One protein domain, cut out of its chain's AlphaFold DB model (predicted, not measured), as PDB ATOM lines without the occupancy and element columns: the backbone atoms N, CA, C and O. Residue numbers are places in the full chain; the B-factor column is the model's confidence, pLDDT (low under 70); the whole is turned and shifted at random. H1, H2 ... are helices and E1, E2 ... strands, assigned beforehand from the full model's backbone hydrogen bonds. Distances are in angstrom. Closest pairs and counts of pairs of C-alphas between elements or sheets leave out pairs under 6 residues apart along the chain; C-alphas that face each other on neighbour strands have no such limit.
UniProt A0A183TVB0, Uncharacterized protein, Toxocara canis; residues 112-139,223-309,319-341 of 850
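Overview. This is residues 112 to 139, 223 to 309 and 319 to 341 of the 850 residues of an uncharacterized protein of Toxocara canis (UniProt A0A183TVB0). A twisted wall of four antiparallel strands has the helices H2 and H5 over one face, one toward each end of the domain's length and not meeting, while the short helix H1 crosses the opposite face. A small two-strand pair, E1 and E3, lies next to H1, and the long link from H3 to E4 extends the domain beyond the sheet. The printed part has 138 residues with five named helices and six named strands, in the order E1 H1 E2 H2 E3 H3 E4 E5 E6 H4 H5. The class is mixed, helices and strands, with sheet order E2 E6 E5 E4. The whole is compact by its radius of gyration of the C-alphas, 15.7 A, yet elongated, spanning 56 by 32 by 24 A.

Along the chain. In the large sheet, E2 is residues 129 to 134, E6 299 to 305, E5 287 to 293 and E4 278 to 284. E4 is 20.5 A long, from C-alpha 278 at (82.491, 102.965, 83.838). H5, residues 320 to 338, is 27.0 A long and ends at (101.184, 109.770, 86.776); H2, residues 225 to 242, is 26.4 A long. H1 is residues 118 to 126, 12.2 A. E1, residues 115 to 117, begins at (84.433, 91.041, 79.249); E3 is 249 to 251, H3 255 to 258 and H4 306 to 309.

Arrangement. E4, E5 and E6 form a meander, each strand the antiparallel neighbour of the one before, through two hairpins. N 280 and O 291 of E4 and E5 are 2.9 A apart, N 290 and O 302 of E5 and E6 2.8 A, and N 134 and O 299 of E2 and E6 2.8 A. The sheet is twisted, its C-alphas lying up to 4.1 A off the best plane. H5 is on the sheet at a height of 9.0 A, over E6 and E5, along the strands; the closest C-alphas of H5 and E4 are Leu 329 and Ala 284, 6.1 A. H2 is on the same face, over E4 and only just over E5, where 3 of its C-alphas fall; H2 and H5 are apart. H1 is on the opposite face at a height of 10.4 A, across the strands, at 75 degrees to E5 on the local plane. E1 and E3 are parallel, with N 251 and O 116 2.8 A apart; C-alphas 118 of H1 and 250 of E3 are the closest, 5.7 A. H3 is not on the large sheet, and H4 only just not, with 4 pairs of C-alphas within 10 A. In H1, H2 and H5 every O i to N i+4 pair is within hydrogen-bond range; H3 and H4 are too short for one.

Size, cuts and confidence. The C-alphas of Pro 223 and Gly 319 are farthest apart, 57.8 A. Residues 140 to 222 and 310 to 318 are not printed, with C-alpha gaps of 14.0 A and 18.4 A. The link from H3 to E4, residues 259 to 277, is long. The mean pLDDT of the printed part is 85.3; residues 223, 259, 297, 306 to 309 and 319 to 321 are under 70.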
ATOM      1  N   GLY A 112      93.194  88.548  75.918       90.19
ATOM      2  CA  GLY A 112      92.570  89.633  75.156       90.19
ATOM      3  C   GLY A 112      91.062  89.799  75.371       90.19
ATOM      4  O   GLY A 112      90.451  90.630  74.695       90.19
ATOM      5  N   SER A 113      90.444  89.066  76.307       92.31
ATOM      6  CA  SER A 113      89.055  89.343  76.692       92.31
ATOM      7  C   SER A 113      88.923  90.756  77.262       92.31
ATOM      8  O   SER A 113      89.756  91.211  78.043       92.31
ATOM      9  N   CYS A 114      87.836  91.437  76.904       90.88
ATOM     10  CA  CYS A 114      87.429  92.717  77.487       90.88
ATOM     11  C   CYS A 114      86.104  92.590  78.261       90.88
ATOM     12  O   CYS A 114      85.394  93.578  78.443       90.88
ATOM     13  N   GLU A 115      85.740  91.373  78.676       92.00
ATOM     14  CA  GLU A 115      84.433  91.041  79.249       92.00
ATOM     15  C   GLU A 115      84.565  90.334  80.608       92.00
ATOM     16  O   GLU A 115      85.454  89.504  80.803       92.00
ATOM     17  N   MET A 116      83.671  90.651  81.549       92.69
ATOM     18  CA  MET A 116      83.672  90.114  82.920       92.69
ATOM     19  C   MET A 116      82.254  90.155  83.508       92.69
ATOM     20  O   MET A 116      81.527  91.107  83.221       92.69
ATOM     21  N   SER A 117      81.836  89.184  84.332       92.06
ATOM     22  CA  SER A 117      80.515  89.274  84.980       92.06
ATOM     23  C   SER A 117      80.501  90.336  86.091       92.06
ATOM     24  O   SER A 117      81.521  90.586  86.737       92.06
ATOM     25  N   GLU A 118      79.340  90.937  86.372       90.81
ATOM     26  CA  GLU A 118      79.174  91.880  87.493       90.81
ATOM     27  C   GLU A 118      79.585  91.237  88.834       90.81
ATOM     28  O   GLU A 118      80.168  91.898  89.694       90.81
ATOM     29  N   THR A 119      79.357  89.928  88.987       90.31
ATOM     30  CA  THR A 119      79.739  89.182  90.196       90.31
ATOM     31  C   THR A 119      81.257  89.034  90.321       90.31
ATOM     32  O   THR A 119      81.790  89.240  91.410       90.31
ATOM     33  N   ASP A 120      81.970  88.718  89.232       91.06
ATOM     34  CA  ASP A 120      83.442  88.656  89.247       91.06
ATOM     35  C   ASP A 120      84.035  90.026  89.571       91.06
ATOM     36  O   ASP A 120      84.917  90.131  90.421       91.06
ATOM     37  N   LEU A 121      83.510  91.076  88.928       91.62
ATOM     38  CA  LEU A 121      83.977  92.450  89.077       91.62
ATOM     39  C   LEU A 121      83.829  92.945  90.520       91.62
ATOM     40  O   LEU A 121      84.774  93.504  91.076       91.62
ATOM     41  N   ILE A 122      82.678  92.714  91.157       89.75
ATOM     42  CA  ILE A 122      82.466  93.092  92.561       89.75
ATOM     43  C   ILE A 122      83.408  92.299  93.479       89.75
ATOM     44  O   ILE A 122      84.079  92.896  94.319       89.75
ATOM     45  N   LEU A 123      83.521  90.978  93.300       88.44
ATOM     46  CA  LEU A 123      84.369  90.141  94.156       88.44
ATOM     47  C   LEU A 123      85.861  90.490  94.029       88.44
ATOM     48  O   LEU A 123      86.531  90.666  95.048       88.44
ATOM     49  N   ILE A 124      86.388  90.645  92.810       89.06
ATOM     50  CA  ILE A 124      87.814  90.936  92.605       89.06
ATOM     51  C   ILE A 124      88.174  92.348  93.081       89.06
ATOM     52  O   ILE A 124      89.231  92.542  93.681       89.06
ATOM     53  N   THR A 125      87.282  93.331  92.906       88.50
ATOM     54  CA  THR A 125      87.518  94.714  93.355       88.50
ATOM     55  C   THR A 125      87.402  94.861  94.872       88.50
ATOM     56  O   THR A 125      88.228  95.553  95.462       88.50
ATOM     57  N   MET A 126      86.500  94.123  95.535       85.19
ATOM     58  CA  MET A 126      86.465  94.006  97.005       85.19
ATOM     59  C   MET A 126      87.729  93.364  97.603       85.19
ATOM     60  O   MET A 126      88.015  93.556  98.785       85.19
ATOM     61  N   ARG A 127      88.480  92.594  96.807       82.00
ATOM     62  CA  ARG A 127      89.748  91.947  97.192       82.00
ATOM     63  C   ARG A 127      90.987  92.675  96.643       82.00
ATOM     64  O   ARG A 127      92.100  92.219  96.884       82.00
ATOM     65  N   SER A 128      90.804  93.783  95.921       88.00
ATOM     66  CA  SER A 128      91.883  94.588  95.334       88.00
ATOM     67  C   SER A 128      92.389  95.657  96.300       88.00
ATOM     68  O   SER A 128      91.631  96.212  97.097       88.00
ATOM     69  N   ARG A 129      93.660  96.041  96.169       87.06
ATOM     70  CA  ARG A 129      94.219  97.206  96.869       87.06
ATOM     71  C   ARG A 129      93.871  98.503  96.133       87.06
ATOM     72  O   ARG A 129      94.272  98.678  94.985       87.06
ATOM     73  N   GLU A 130      93.221  99.456  96.802       87.69
ATOM     74  CA  GLU A 130      93.170 100.846  96.319       87.69
ATOM     75  C   GLU A 130      94.577 101.465  96.395       87.69
ATOM     76  O   GLU A 130      95.234 101.418  97.439       87.69
ATOM     77  N   VAL A 131      95.069 102.000  95.272       85.94
ATOM     78  CA  VAL A 131      96.420 102.592  95.171       85.94
ATOM     79  C   VAL A 131      96.401 104.093  94.904       85.94
ATOM     80  O   VAL A 131      97.360 104.783  95.241       85.94
ATOM     81  N   HIS A 132      95.325 104.607  94.308       85.25
ATOM     82  CA  HIS A 132      95.157 106.024  94.011       85.25
ATOM     83  C   HIS A 132      93.668 106.365  93.890       85.25
ATOM     84  O   HIS A 132      92.884 105.558  93.388       85.25
ATOM     85  N   PHE A 133      93.281 107.573  94.297       85.31
ATOM     86  CA  PHE A 133      91.932 108.090  94.094       85.31
ATOM     87  C   PHE A 133      91.961 109.582  93.747       85.31
ATOM     88  O   PHE A 133      92.820 110.326  94.220       85.31
ATOM     89  N   VAL A 134      90.989 110.031  92.953       81.56
ATOM     90  CA  VAL A 134      90.849 111.429  92.526       81.56
ATOM     91  C   VAL A 134      89.399 111.887  92.671       81.56
ATOM     92  O   VAL A 134      88.461 111.125  92.430       81.56
ATOM     93  N   LYS A 135      89.199 113.146  93.075       80.75
ATOM     94  CA  LYS A 135      87.873 113.754  93.265       80.75
ATOM     95  C   LYS A 135      87.810 115.099  92.548       80.75
ATOM     96  O   LYS A 135      87.897 116.149  93.172       80.75
ATOM     97  N   SER A 136      87.674 115.036  91.226       82.00
ATOM     98  CA  SER A 136      87.481 116.206  90.367       82.00
ATOM     99  C   SER A 136      85.982 116.432  90.126       82.00
ATOM    100  O   SER A 136      85.314 115.503  89.667       82.00
ATOM    101  N   PRO A 137      85.419 117.605  90.456       80.75
ATOM    102  CA  PRO A 137      83.976 117.809  90.431       80.75
ATOM    103  C   PRO A 137      83.479 118.520  89.163       80.75
ATOM    104  O   PRO A 137      84.234 119.190  88.465       80.75
ATOM    105  N   LEU A 138      82.172 118.422  88.900       84.94
ATOM    106  CA  LEU A 138      81.525 118.988  87.713       84.94
ATOM    107  C   LEU A 138      80.758 120.281  88.060       84.94
ATOM    108  O   LEU A 138      79.599 120.255  88.474       84.94
ATOM    109  N   LEU A 139      81.420 121.427  87.878       84.38
ATOM    110  CA  LEU A 139      80.950 122.776  88.241       84.38
ATOM    111  C   LEU A 139      79.764 123.282  87.399       84.38
ATOM    112  O   LEU A 139      79.166 124.303  87.731       84.38
ATOM    113  N   PRO A 223      68.946 121.113  83.069       57.62
ATOM    114  CA  PRO A 223      68.644 120.145  82.007       57.62
ATOM    115  C   PRO A 223      69.877 119.315  81.616       57.62
ATOM    116  O   PRO A 223      71.014 119.710  81.861       57.62
ATOM    117  N   CYS A 224      69.648 118.149  80.996       74.25
ATOM    118  CA  CYS A 224      70.682 117.293  80.389       74.25
ATOM    119  C   CYS A 224      71.895 116.934  81.277       74.25
ATOM    120  O   CYS A 224      72.931 116.507  80.765       74.25
ATOM    121  N   SER A 225      71.766 117.025  82.604       80.12
ATOM    122  CA  SER A 225      72.862 116.793  83.556       80.12
ATOM    123  C   SER A 225      73.525 115.420  83.404       80.12
ATOM    124  O   SER A 225      74.753 115.336  83.362       80.12
ATOM    125  N   LEU A 226      72.732 114.360  83.206       84.62
ATOM    126  CA  LEU A 226      73.243 113.030  82.866       84.62
ATOM    127  C   LEU A 226      73.984 113.021  81.515       84.62
ATOM    128  O   LEU A 226      75.093 112.506  81.447       84.62
ATOM    129  N   LYS A 227      73.461 113.647  80.449       87.31
ATOM    130  CA  LYS A 227      74.160 113.690  79.148       87.31
ATOM    131  C   LYS A 227      75.531 114.370  79.255       87.31
ATOM    132  O   LYS A 227      76.487 113.874  78.665       87.31
ATOM    133  N   ILE A 228      75.653 115.441  80.042       89.00
ATOM    134  CA  ILE A 228      76.937 116.123  80.292       89.00
ATOM    135  C   ILE A 228      77.905 115.215  81.077       89.00
ATOM    136  O   ILE A 228      79.084 115.141  80.732       89.00
ATOM    137  N   GLN A 229      77.418 114.484  82.087       88.88
ATOM    138  CA  GLN A 229      78.212 113.487  82.822       88.88
ATOM    139  C   GLN A 229      78.742 112.379  81.898       88.88
ATOM    140  O   GLN A 229      79.927 112.048  81.940       88.88
ATOM    141  N   PHE A 230      77.884 111.851  81.022       90.75
ATOM    142  CA  PHE A 230      78.268 110.872  80.010       90.75
ATOM    143  C   PHE A 230      79.296 111.436  79.022       90.75
ATOM    144  O   PHE A 230      80.296 110.776  78.777       90.75
ATOM    145  N   MET A 231      79.129 112.668  78.524       91.25
ATOM    146  CA  MET A 231      80.100 113.305  77.617       91.25
ATOM    147  C   MET A 231      81.485 113.514  78.252       91.25
ATOM    148  O   MET A 231      82.496 113.391  77.559       91.25
ATOM    149  N   LEU A 232      81.557 113.805  79.559       91.88
ATOM    150  CA  LEU A 232      82.836 113.883  80.273       91.88
ATOM    151  C   LEU A 232      83.523 112.510  80.324       91.88
ATOM    152  O   LEU A 232      84.716 112.419  80.040       91.88
ATOM    153  N   VAL A 233      82.780 111.451  80.663       92.25
ATOM    154  CA  VAL A 233      83.322 110.086  80.778       92.25
ATOM    155  C   VAL A 233      83.674 109.500  79.411       92.25
ATOM    156  O   VAL A 233      84.756 108.949  79.267       92.25
ATOM    157  N   GLU A 234      82.829 109.675  78.397       92.50
ATOM    158  CA  GLU A 234      83.074 109.264  77.007       92.50
ATOM    159  C   GLU A 234      84.397 109.857  76.494       92.50
ATOM    160  O   GLU A 234      85.312 109.113  76.133       92.50
ATOM    161  N   SER A 235      84.567 111.180  76.608       91.94
ATOM    162  CA  SER A 235      85.791 111.871  76.185       91.94
ATOM    163  C   SER A 235      87.017 111.523  77.052       91.94
ATOM    164  O   SER A 235      88.135 111.441  76.539       91.94
ATOM    165  N   TYR A 236      86.847 111.274  78.358       92.81
ATOM    166  CA  TYR A 236      87.950 110.814  79.216       92.81
ATOM    167  C   TYR A 236      88.364 109.369  78.896       92.81
ATOM    168  O   TYR A 236      89.543 109.033  78.974       92.81
ATOM    169  N   VAL A 237      87.431 108.506  78.489       93.44
ATOM    170  CA  VAL A 237      87.725 107.120  78.095       93.44
ATOM    171  C   VAL A 237      88.414 107.055  76.732       93.44
ATOM    172  O   VAL A 237      89.293 106.216  76.545       93.44
ATOM    173  N   GLU A 238      88.115 107.965  75.802       92.19
ATOM    174  CA  GLU A 238      88.939 108.166  74.598       92.19
ATOM    175  C   GLU A 238      90.382 108.546  74.954       92.19
ATOM    176  O   GLU A 238      91.327 108.000  74.383       92.19
ATOM    177  N   TYR A 239      90.569 109.445  75.927       92.12
ATOM    178  CA  TYR A 239      91.901 109.788  76.428       92.12
ATOM    179  C   TYR A 239      92.590 108.590  77.101       92.12
ATOM    180  O   TYR A 239      93.728 108.271  76.761       92.12
ATOM    181  N   ALA A 240      91.898 107.867  77.980       91.69
ATOM    182  CA  ALA A 240      92.439 106.694  78.658       91.69
ATOM    183  C   ALA A 240      92.849 105.584  77.668       91.69
ATOM    184  O   ALA A 240      93.906 104.974  77.832       91.69
ATOM    185  N   LYS A 241      92.090 105.374  76.584       92.31
ATOM    186  CA  LYS A 241      92.473 104.457  75.495       92.31
ATOM    187  C   LYS A 241      93.796 104.856  74.828       92.31
ATOM    188  O   LYS A 241      94.607 103.977  74.551       92.31
ATOM    189  N   LYS A 242      94.090 106.156  74.667       90.81
ATOM    190  CA  LYS A 242      95.408 106.650  74.193       90.81
ATOM    191  C   LYS A 242      96.561 106.358  75.176       90.81
ATOM    192  O   LYS A 242      97.717 106.386  74.766       90.81
ATOM    193  N   LEU A 243      96.274 106.065  76.450       89.31
ATOM    194  CA  LEU A 243      97.249 105.583  77.449       89.31
ATOM    195  C   LEU A 243      97.359 104.037  77.478       89.31
ATOM    196  O   LEU A 243      98.106 103.466  78.275       89.31
ATOM    197  N   GLY A 244      96.605 103.334  76.627       90.62
ATOM    198  CA  GLY A 244      96.537 101.873  76.620       90.62
ATOM    199  C   GLY A 244      95.725 101.290  77.781       90.62
ATOM    200  O   GLY A 244      96.102 100.241  78.309       90.62
ATOM    201  N   TRP A 245      94.656 101.974  78.204       93.81
ATOM    202  CA  TRP A 245      93.574 101.384  79.002       93.81
ATOM    203  C   TRP A 245      92.537 100.713  78.094       93.81
ATOM    204  O   TRP A 245      92.121 101.285  77.085       93.81
ATOM    205  N   HIS A 246      92.051  99.542  78.500       94.38
ATOM    206  CA  HIS A 246      90.955  98.834  77.843       94.38
ATOM    207  C   HIS A 246      89.636  99.116  78.569       94.38
ATOM    208  O   HIS A 246      89.617  99.332  79.780       94.38
ATOM    209  N   PHE A 247      88.524  99.147  77.833       94.38
ATOM    210  CA  PHE A 247      87.185  99.315  78.407       94.38
ATOM    211  C   PHE A 247      86.614  97.950  78.794       94.38
ATOM    212  O   PHE A 247      86.692  97.021  77.992       94.38
ATOM    213  N   LEU A 248      86.045  97.833  79.998       94.00
ATOM    214  CA  LEU A 248      85.487  96.578  80.496       94.00
ATOM    215  C   LEU A 248      83.976  96.498  80.238       94.00
ATOM    216  O   LEU A 248      83.191  97.250  80.815       94.00
ATOM    217  N   THR A 249      83.565  95.537  79.414       92.81
ATOM    218  CA  THR A 249      82.157  95.206  79.177       92.81
ATOM    219  C   THR A 249      81.650  94.296  80.295       92.81
ATOM    220  O   THR A 249      82.028  93.126  80.379       92.81
ATOM    221  N   VAL A 250      80.781  94.825  81.157       90.94
ATOM    222  CA  VAL A 250      80.205  94.066  82.278       90.94
ATOM    223  C   VAL A 250      79.023  93.216  81.798       90.94
ATOM    224  O   VAL A 250      78.057  93.740  81.243       90.94
ATOM    225  N   LYS A 251      79.107  91.901  82.017       88.81
ATOM    226  CA  LYS A 251      78.081  90.892  81.707       88.81
ATOM    227  C   LYS A 251      77.307  90.461  82.954       88.81
ATOM    228  O   LYS A 251      77.663  90.824  84.073       88.81
ATOM    229  N   ASP A 252      76.228  89.708  82.742       86.00
ATOM    230  CA  ASP A 252      75.405  89.079  83.792       86.00
ATOM    231  C   ASP A 252      74.961  90.058  84.892       86.00
ATOM    232  O   ASP A 252      74.945  89.751  86.084       86.00
ATOM    233  N   VAL A 253      74.632  91.278  84.459       85.31
ATOM    234  CA  VAL A 253      74.263  92.399  85.323       85.31
ATOM    235  C   VAL A 253      72.989  92.060  86.099       85.31
ATOM    236  O   VAL A 253      71.997  91.585  85.544       85.31
ATOM    237  N   SER A 254      72.999  92.340  87.399       84.44
ATOM    238  CA  SER A 254      71.879  92.094  88.302       84.44
ATOM    239  C   SER A 254      70.615  92.877  87.898       84.44
ATOM    240  O   SER A 254      70.710  94.007  87.410       84.44
ATOM    241  N   PRO A 255      69.394  92.360  88.163       77.69
ATOM    242  CA  PRO A 255      68.144  93.007  87.737       77.69
ATOM    243  C   PRO A 255      67.944  94.455  88.224       77.69
ATOM    244  O   PRO A 255      67.189  95.215  87.615       77.69
ATOM    245  N   LEU A 256      68.617  94.847  89.313       75.06
ATOM    246  CA  LEU A 256      68.634  96.217  89.836       75.06
ATOM    247  C   LEU A 256      69.476  97.169  88.975       75.06
ATOM    248  O   LEU A 256      69.099  98.330  88.804       75.06
ATOM    249  N   ASN A 257      70.594  96.684  88.434       78.38
ATOM    250  CA  ASN A 257      71.511  97.464  87.611       78.38
ATOM    251  C   ASN A 257      71.193  97.354  86.113       78.38
ATOM    252  O   ASN A 257      71.450  98.316  85.399       78.38
ATOM    253  N   VAL A 258      70.521  96.294  85.643       75.56
ATOM    254  CA  VAL A 258      69.993  96.206  84.262       75.56
ATOM    255  C   VAL A 258      69.075  97.387  83.938       75.56
ATOM    256  O   VAL A 258      69.236  98.015  82.898       75.56
ATOM    257  N   ARG A 259      68.155  97.744  84.849       68.12
ATOM    258  CA  ARG A 259      67.230  98.881  84.657       68.12
ATOM    259  C   ARG A 259      67.929 100.240  84.608       68.12
ATOM    260  O   ARG A 259      67.451 101.145  83.943       68.12
ATOM    261  N   LYS A 260      69.046 100.375  85.324       72.94
ATOM    262  CA  LYS A 260      69.836 101.612  85.412       72.94
ATOM    263  C   LYS A 260      70.903 101.716  84.318       72.94
ATOM    264  O   LYS A 260      71.378 102.810  84.044       72.94
ATOM    265  N   ASN A 261      71.311 100.572  83.768       72.94
ATOM    266  CA  ASN A 261      72.419 100.360  82.838       72.94
ATOM    267  C   ASN A 261      73.672 101.227  83.117       72.94
ATOM    268  O   ASN A 261      74.151 101.929  82.226       72.94
ATOM    269  N   PRO A 262      74.234 101.211  84.343       80.25
ATOM    270  CA  PRO A 262      75.254 102.180  84.748       80.25
ATOM    271  C   PRO A 262      76.610 101.963  84.050       80.25
ATOM    272  O   PRO A 262      77.443 102.865  84.044       80.25
ATOM    273  N   TYR A 263      76.841 100.784  83.467       85.94
ATOM    274  CA  TYR A 263      78.103 100.395  82.825       85.94
ATOM    275  C   TYR A 263      78.233 100.856  81.364       85.94
ATOM    276  O   TYR A 263      79.295 100.697  80.761       85.94
ATOM    277  N   THR A 264      77.174 101.419  80.773       85.12
ATOM    278  CA  THR A 264      77.213 101.933  79.397       85.12
ATOM    279  C   THR A 264      78.104 103.176  79.269       85.12
ATOM    280  O   THR A 264      78.227 103.977  80.192       85.12
ATOM    281  N   LEU A 265      78.693 103.370  78.085       85.12
ATOM    282  CA  LEU A 265      79.279 104.651  77.658       85.12
ATOM    283  C   LEU A 265      78.278 105.535  76.902       85.12
ATOM    284  O   LEU A 265      78.509 106.730  76.742       85.12
ATOM    285  N   ARG A 266      77.177 104.959  76.409       84.56
ATOM    286  CA  ARG A 266      76.212 105.651  75.550       84.56
ATOM    287  C   ARG A 266      75.019 106.129  76.363       84.56
ATOM    288  O   ARG A 266      74.239 105.312  76.843       84.56
ATOM    289  N   TYR A 267      74.863 107.448  76.447       85.00
ATOM    290  CA  TYR A 267      73.644 108.075  76.950       85.00
ATOM    291  C   TYR A 267      72.488 107.895  75.960       85.00
ATOM    292  O   TYR A 267      72.578 108.341  74.814       85.00
ATOM    293  N   ASP A 268      71.391 107.328  76.447       81.94
ATOM    294  CA  ASP A 268      70.084 107.261  75.792       81.94
ATOM    295  C   ASP A 268      69.050 108.035  76.629       81.94
ATOM    296  O   ASP A 268      68.837 107.732  77.806       81.94
ATOM    297  N   THR A 269      68.387 109.018  76.018       79.19
ATOM    298  CA  THR A 269      67.378 109.876  76.660       79.19
ATOM    299  C   THR A 269      66.180 109.103  77.226       79.19
ATOM    300  O   THR A 269      65.534 109.601  78.145       79.19
ATOM    301  N   GLN A 270      65.859 107.915  76.699       77.00
ATOM    302  CA  GLN A 270      64.720 107.108  77.158       77.00
ATOM    303  C   GLN A 270      65.095 106.108  78.261       77.00
ATOM    304  O   GLN A 270      64.269 105.827  79.124       77.00
ATOM    305  N   ASN A 271      66.328 105.588  78.242       74.62
ATOM    306  CA  ASN A 271      66.744 104.449  79.073       74.62
ATOM    307  C   ASN A 271      67.786 104.788  80.164       74.62
ATOM    308  O   ASN A 271      68.123 103.925  80.971       74.62
ATOM    309  N   THR A 272      68.322 106.014  80.210       79.62
ATOM    310  CA  THR A 272      69.395 106.378  81.161       79.62
ATOM    311  C   THR A 272      68.844 107.018  82.438       79.62
ATOM    312  O   THR A 272      68.691 108.238  82.515       79.62
ATOM    313  N   GLU A 273      68.588 106.206  83.467       80.50
ATOM    314  CA  GLU A 273      68.083 106.684  84.769       80.50
ATOM    315  C   GLU A 273      69.174 107.173  85.748       80.50
ATOM    316  O   GLU A 273      68.846 107.756  86.784       80.50
ATOM    317  N   CYS A 274      70.467 106.935  85.485       84.38
ATOM    318  CA  CYS A 274      71.540 107.219  86.450       84.38
ATOM    319  C   CYS A 274      72.849 107.744  85.831       84.38
ATOM    320  O   CYS A 274      73.026 107.788  84.615       84.38
ATOM    321  N   SER A 275      73.775 108.164  86.701       85.69
ATOM    322  CA  SER A 275      75.151 108.530  86.344       85.69
ATOM    323  C   SER A 275      75.976 107.310  85.904       85.69
ATOM    324  O   SER A 275      75.793 106.230  86.472       85.69
ATOM    325  N   PRO A 276      76.941 107.474  84.979       89.19
ATOM    326  CA  PRO A 276      77.804 106.377  84.549       89.19
ATOM    327  C   PRO A 276      78.707 105.864  85.686       89.19
ATOM    328  O   PRO A 276      79.176 106.633  86.530       89.19
ATOM    329  N   ASN A 277      78.962 104.556  85.662       91.12
ATOM    330  CA  ASN A 277      79.874 103.789  86.514       91.12
ATOM    331  C   ASN A 277      80.774 102.944  85.598       91.12
ATOM    332  O   ASN A 277      80.605 101.730  85.473       91.12
ATOM    333  N   VAL A 278      81.674 103.607  84.875       93.19
ATOM    334  CA  VAL A 278      82.491 102.965  83.838       93.19
ATOM    335  C   VAL A 278      83.740 102.342  84.446       93.19
ATOM    336  O   VAL A 278      84.434 102.974  85.243       93.19
ATOM    337  N   TRP A 279      84.047 101.122  84.013       94.50
ATOM    338  CA  TRP A 279      85.249 100.394  84.399       94.50
ATOM    339  C   TRP A 279      86.218 100.290  83.225       94.50
ATOM    340  O   TRP A 279      85.846  99.926  82.108       94.50
ATOM    341  N   LEU A 280      87.479 100.611  83.497       95.62
ATOM    342  CA  LEU A 280      88.610 100.367  82.611       95.62
ATOM    343  C   LEU A 280      89.561  99.373  83.272       95.62
ATOM    344  O   LEU A 280      89.614  99.295  84.501       95.62
ATOM    345  N   PHE A 281      90.349  98.658  82.475       95.50
ATOM    346  CA  PHE A 281      91.385  97.768  82.982       95.50
ATOM    347  C   PHE A 281      92.667  97.810  82.145       95.50
ATOM    348  O   PHE A 281      92.675  98.180  80.968       95.50
ATOM    349  N   LYS A 282      93.771  97.417  82.777       94.62
ATOM    350  CA  LYS A 282      95.059  97.137  82.143       94.62
ATOM    351  C   LYS A 282      95.630  95.899  82.823       94.62
ATOM    352  O   LYS A 282      95.651  95.826  84.049       94.62
ATOM    353  N   VAL A 283      96.028  94.910  82.035       93.69
ATOM    354  CA  VAL A 283      96.491  93.607  82.524       93.69
ATOM    355  C   VAL A 283      97.989  93.454  82.262       93.69
ATOM    356  O   VAL A 283      98.493  93.967  81.264       93.69
ATOM    357  N   ALA A 284      98.688  92.785  83.174       91.62
ATOM    358  CA  ALA A 284     100.110  92.459  83.086       91.62
ATOM    359  C   ALA A 284     100.348  91.043  83.633       91.62
ATOM    360  O   ALA A 284      99.453  90.452  84.249       91.62
ATOM    361  N   ALA A 285     101.551  90.491  83.462       86.56
ATOM    362  CA  ALA A 285     101.856  89.138  83.935       86.56
ATOM    363  C   ALA A 285     101.708  88.999  85.467       86.56
ATOM    364  O   ALA A 285     101.329  87.940  85.964       86.56
ATOM    365  N   GLY A 286     101.944  90.082  86.220       84.00
ATOM    366  CA  GLY A 286     101.800  90.116  87.680       84.00
ATOM    367  C   GLY A 286     100.379  90.319  88.223       84.00
ATOM    368  O   GLY A 286     100.173  90.127  89.421       84.00
ATOM    369  N   GLY A 287      99.399  90.725  87.402       90.19
ATOM    370  CA  GLY A 287      98.044  91.025  87.887       90.19
ATOM    371  C   GLY A 287      97.216  91.948  86.988       90.19
ATOM    372  O   GLY A 287      97.451  92.052  85.783       90.19
ATOM    373  N   ILE A 288      96.223  92.615  87.582       93.25
ATOM    374  CA  ILE A 288      95.257  93.479  86.887       93.25
ATOM    375  C   ILE A 288      95.177  94.830  87.603       93.25
ATOM    376  O   ILE A 288      95.056  94.891  88.825       93.25
ATOM    377  N   ILE A 289      95.183  95.919  86.841       94.81
ATOM    378  CA  ILE A 289      94.879  97.266  87.322       94.81
ATOM    379  C   ILE A 289      93.500  97.653  86.789       94.81
ATOM    380  O   ILE A 289      93.251  97.528  85.590       94.81
ATOM    381  N   PHE A 290      92.621  98.154  87.652       95.19
ATOM    382  CA  PHE A 290      91.303  98.675  87.294       95.19
ATOM    383  C   PHE A 290      91.229 100.185  87.543       95.19
ATOM    384  O   PHE A 290      91.775 100.676  88.531       95.19
ATOM    385  N   VAL A 291      90.485 100.910  86.703       94.38
ATOM    386  CA  VAL A 291      90.012 102.274  86.997       94.38
ATOM    387  C   VAL A 291      88.498 102.278  87.025       94.38
ATOM    388  O   VAL A 291      87.862 101.827  86.074       94.38
ATOM    389  N   GLN A 292      87.926 102.845  88.080       93.50
ATOM    390  CA  GLN A 292      86.498 103.108  88.180       93.50
ATOM    391  C   GLN A 292      86.227 104.602  87.983       93.50
ATOM    392  O   GLN A 292      86.826 105.439  88.658       93.50
ATOM    393  N   LEU A 293      85.299 104.933  87.086       91.81
ATOM    394  CA  LEU A 293      84.868 106.292  86.767       91.81
ATOM    395  C   LEU A 293      83.401 106.474  87.177       91.81
ATOM    396  O   LEU A 293      82.509 105.911  86.541       91.81
ATOM    397  N   THR A 294      83.143 107.265  88.225       87.31
ATOM    398  CA  THR A 294      81.780 107.587  88.690       87.31
ATOM    399  C   THR A 294      81.641 109.060  89.087       87.31
ATOM    400  O   THR A 294      82.638 109.761  89.250       87.31
ATOM    401  N   PHE A 295      80.398 109.510  89.297       80.06
ATOM    402  CA  PHE A 295      80.069 110.825  89.873       80.06
ATOM    403  C   PHE A 295      79.571 110.774  91.331       80.06
ATOM    404  O   PHE A 295      79.278 111.818  91.909       80.06
ATOM    405  N   VAL A 296      79.443 109.579  91.920       72.12
ATOM    406  CA  VAL A 296      78.951 109.377  93.302       72.12
ATOM    407  C   VAL A 296      80.116 109.127  94.261       72.12
ATOM    408  O   VAL A 296      80.154 109.650  95.373       72.12
ATOM    409  N   GLU A 297      81.091 108.355  93.798       68.31
ATOM    410  CA  GLU A 297      82.315 107.966  94.493       68.31
ATOM    411  C   GLU A 297      83.540 108.579  93.786       68.31
ATOM    412  O   GLU A 297      83.416 109.040  92.647       68.31
ATOM    413  N   PRO A 298      84.728 108.632  94.426       73.00
ATOM    414  CA  PRO A 298      85.959 109.019  93.732       73.00
ATOM    415  C   PRO A 298      86.181 108.233  92.436       73.00
ATOM    416  O   PRO A 298      85.807 107.065  92.334       73.00
ATOM    417  N   VAL A 299      86.921 108.835  91.502       80.94
ATOM    418  CA  VAL A 299      87.659 108.044  90.514       80.94
ATOM    419  C   VAL A 299      88.689 107.228  91.288       80.94
ATOM    420  O   VAL A 299      89.525 107.814  91.976       80.94
ATOM    421  N   ARG A 300      88.618 105.899  91.214       88.38
ATOM    422  CA  ARG A 300      89.524 104.985  91.928       88.38
ATOM    423  C   ARG A 300      90.420 104.242  90.961       88.38
ATOM    424  O   ARG A 300      89.962 103.845  89.894       88.38
ATOM    425  N   ILE A 301      91.657 103.997  91.378       87.56
ATOM    426  CA  ILE A 301      92.574 103.058  90.738       87.56
ATOM    427  C   ILE A 301      92.853 101.940  91.741       87.56
ATOM    428  O   ILE A 301      93.354 102.182  92.845       87.56
ATOM    429  N   LEU A 302      92.490 100.721  91.352       90.31
ATOM    430  CA  LEU A 302      92.634  99.503  92.144       90.31
ATOM    431  C   LEU A 302      93.671  98.596  91.475       90.31
ATOM    432  O   LEU A 302      93.682  98.478  90.252       90.31
ATOM    433  N   VAL A 303      94.516  97.932  92.256       90.50
ATOM    434  CA  VAL A 303      95.443  96.900  91.769       90.50
ATOM    435  C   VAL A 303      95.086  95.582  92.428       90.50
ATOM    436  O   VAL A 303      95.155  95.479  93.652       90.50
ATOM    437  N   TRP A 304      94.780  94.577  91.616       89.81
ATOM    438  CA  TRP A 304      94.714  93.179  92.014       89.81
ATOM    439  C   TRP A 304      95.998  92.449  91.609       89.81
ATOM    440  O   TRP A 304      96.508  92.634  90.501       89.81
ATOM    441  N   ASN A 305      96.494  91.570  92.475       83.38
ATOM    442  CA  ASN A 305      97.493  90.564  92.123       83.38
ATOM    443  C   ASN A 305      97.246  89.273  92.921       83.38
ATOM    444  O   ASN A 305      96.501  89.266  93.902       83.38
ATOM    445  N   ALA A 306      97.891  88.177  92.517       69.56
ATOM    446  CA  ALA A 306      97.701  86.883  93.170       69.56
ATOM    447  C   ALA A 306      98.137  86.879  94.651       69.56
ATOM    448  O   ALA A 306      97.507  86.209  95.467       69.56
ATOM    449  N   SER A 307      99.161  87.655  95.032       65.19
ATOM    450  CA  SER A 307      99.666  87.680  96.413       65.19
ATOM    451  C   SER A 307      98.747  88.405  97.403       65.19
ATOM    452  O   SER A 307      98.804  88.106  98.594       65.19
ATOM    453  N   GLN A 308      97.838  89.279  96.954       65.88
ATOM    454  CA  GLN A 308      96.852  89.936  97.827       65.88
ATOM    455  C   GLN A 308      95.842  88.962  98.455       65.88
ATOM    456  O   GLN A 308      95.408  89.174  99.589       65.88
ATOM    457  N   LEU A 309      95.508  87.867  97.764       58.38
ATOM    458  CA  LEU A 309      94.730  86.760  98.340       58.38
ATOM    459  C   LEU A 309      95.489  86.065  99.481       58.38
ATOM    460  O   LEU A 309      94.887  85.510 100.395       58.38
ATOM    461  N   GLY A 319     111.248  82.417  93.161       58.94
ATOM    462  CA  GLY A 319     111.395  82.511  91.706       58.94
ATOM    463  C   GLY A 319     111.480  83.959  91.221       58.94
ATOM    464  O   GLY A 319     110.534  84.729  91.387       58.94
ATOM    465  N   THR A 320     112.595  84.315  90.575       60.62
ATOM    466  CA  THR A 320     112.883  85.675  90.073       60.62
ATOM    467  C   THR A 320     111.769  86.233  89.187       60.62
ATOM    468  O   THR A 320     111.323  87.356  89.415       60.62
ATOM    469  N   ALA A 321     111.240  85.414  88.274       65.31
ATOM    470  CA  ALA A 321     110.176  85.797  87.345       65.31
ATOM    471  C   ALA A 321     108.892  86.307  88.033       65.31
ATOM    472  O   ALA A 321     108.207  87.172  87.496       65.31
ATOM    473  N   VAL A 322     108.556  85.825  89.240       70.19
ATOM    474  CA  VAL A 322     107.378  86.322  89.980       70.19
ATOM    475  C   VAL A 322     107.638  87.731  90.523       70.19
ATOM    476  O   VAL A 322     106.770  88.599  90.448       70.19
ATOM    477  N   VAL A 323     108.853  87.984  91.014       75.50
ATOM    478  CA  VAL A 323     109.286  89.307  91.492       75.50
ATOM    479  C   VAL A 323     109.382  90.304  90.333       75.50
ATOM    480  O   VAL A 323     109.008  91.465  90.488       75.50
ATOM    481  N   GLU A 324     109.834  89.860  89.160       81.19
ATOM    482  CA  GLU A 324     109.890  90.663  87.933       81.19
ATOM    483  C   GLU A 324     108.485  91.050  87.448       81.19
ATOM    484  O   GLU A 324     108.213  92.239  87.280       81.19
ATOM    485  N   ASN A 325     107.557  90.092  87.358       84.75
ATOM    486  CA  ASN A 325     106.151  90.337  87.008       84.75
ATOM    487  C   ASN A 325     105.447  91.315  87.973       84.75
ATOM    488  O   ASN A 325     104.595  92.105  87.561       84.75
ATOM    489  N   LEU A 326     105.786  91.282  89.267       82.94
ATOM    490  CA  LEU A 326     105.255  92.229  90.255       82.94
ATOM    491  C   LEU A 326     105.861  93.633  90.101       82.94
ATOM    492  O   LEU A 326     105.126  94.616  90.183       82.94
ATOM    493  N   ARG A 327     107.166  93.743  89.819       85.06
ATOM    494  CA  ARG A 327     107.826  95.029  89.521       85.06
ATOM    495  C   ARG A 327     107.294  95.667  88.239       85.06
ATOM    496  O   ARG A 327     107.110  96.881  88.202       85.06
ATOM    497  N   GLU A 328     107.017  94.865  87.210       89.38
ATOM    498  CA  GLU A 328     106.349  95.310  85.983       89.38
ATOM    499  C   GLU A 328     104.971  95.916  86.305       89.38
ATOM    500  O   GLU A 328     104.709  97.070  85.963       89.38
ATOM    501  N   LEU A 329     104.125  95.187  87.044       89.44
ATOM    502  CA  LEU A 329     102.802  95.660  87.468       89.44
ATOM    503  C   LEU A 329     102.883  96.969  88.272       89.44
ATOM    504  O   LEU A 329     102.081  97.877  88.045       89.44
ATOM    505  N   GLU A 330     103.847  97.099  89.191       87.50
ATOM    506  CA  GLU A 330     104.046  98.337  89.953       87.50
ATOM    507  C   GLU A 330     104.515  99.506  89.076       87.50
ATOM    508  O   GLU A 330     104.036 100.623  89.275       87.50
ATOM    509  N   THR A 331     105.376  99.245  88.089       90.12
ATOM    510  CA  THR A 331     105.888 100.248  87.139       90.12
ATOM    511  C   THR A 331     104.766 100.757  86.236       90.12
ATOM    512  O   THR A 331     104.554 101.965  86.133       90.12
ATOM    513  N   ILE A 332     103.976  99.846  85.655       90.50
ATOM    514  CA  ILE A 332     102.790 100.174  84.852       90.50
ATOM    515  C   ILE A 332     101.780 100.966  85.697       90.50
ATOM    516  O   ILE A 332     101.214 101.951  85.229       90.50
ATOM    517  N   LYS A 333     101.566 100.579  86.959       89.62
ATOM    518  CA  LYS A 333     100.701 101.305  87.900       89.62
ATOM    519  C   LYS A 333     101.176 102.746  88.120       89.62
ATOM    520  O   LYS A 333     100.347 103.647  88.023       89.62
ATOM    521  N   ASP A 334     102.459 102.986  88.387       88.69
ATOM    522  CA  ASP A 334     102.963 104.352  88.617       88.69
ATOM    523  C   ASP A 334     102.924 105.194  87.332       88.69
ATOM    524  O   ASP A 334     102.521 106.360  87.369       88.69
ATOM    525  N   GLU A 335     103.226 104.593  86.177       88.12
ATOM    526  CA  GLU A 335     103.085 105.243  84.872       88.12
ATOM    527  C   GLU A 335     101.628 105.677  84.624       88.12
ATOM    528  O   GLU A 335     101.355 106.854  84.380       88.12
ATOM    529  N   MET A 336     100.668 104.758  84.770       86.25
ATOM    530  CA  MET A 336      99.249 105.042  84.551       86.25
ATOM    531  C   MET A 336      98.665 106.040  85.569       86.25
ATOM    532  O   MET A 336      97.826 106.859  85.192       86.25
ATOM    533  N   VAL A 337      99.102 106.008  86.838       85.56
ATOM    534  CA  VAL A 337      98.720 107.013  87.850       85.56
ATOM    535  C   VAL A 337      99.257 108.389  87.456       85.56
ATOM    536  O   VAL A 337      98.491 109.354  87.417       85.56
ATOM    537  N   SER A 338     100.547 108.489  87.115       84.31
ATOM    538  CA  SER A 338     101.184 109.770  86.776       84.31
ATOM    539  C   SER A 338     100.546 110.448  85.557       84.31
ATOM    540  O   SER A 338     100.379 111.667  85.559       84.31
ATOM    541  N   ARG A 339     100.114 109.657  84.563       85.56
ATOM    542  CA  ARG A 339      99.483 110.115  83.315       85.56
ATOM    543  C   ARG A 339      97.961 110.310  83.412       85.56
ATOM    544  O   ARG A 339      97.348 110.702  82.428       85.56
ATOM    545  N   GLY A 340      97.321 110.039  84.556       84.31
ATOM    546  CA  GLY A 340      95.854 110.058  84.668       84.31
ATOM    547  C   GLY A 340      95.216 111.452  84.537       84.31
ATOM    548  O   GLY A 340      94.164 111.599  83.921       84.31
ATOM    549  N   HIS A 341      95.847 112.486  85.109       87.19
ATOM    550  CA  HIS A 341      95.514 113.917  84.936       87.19
ATOM    551  C   HIS A 341      94.017 114.325  85.031       87.19
ATOM    552  O   HIS A 341      93.609 115.334  84.451       87.19
TER     553      HIS A 341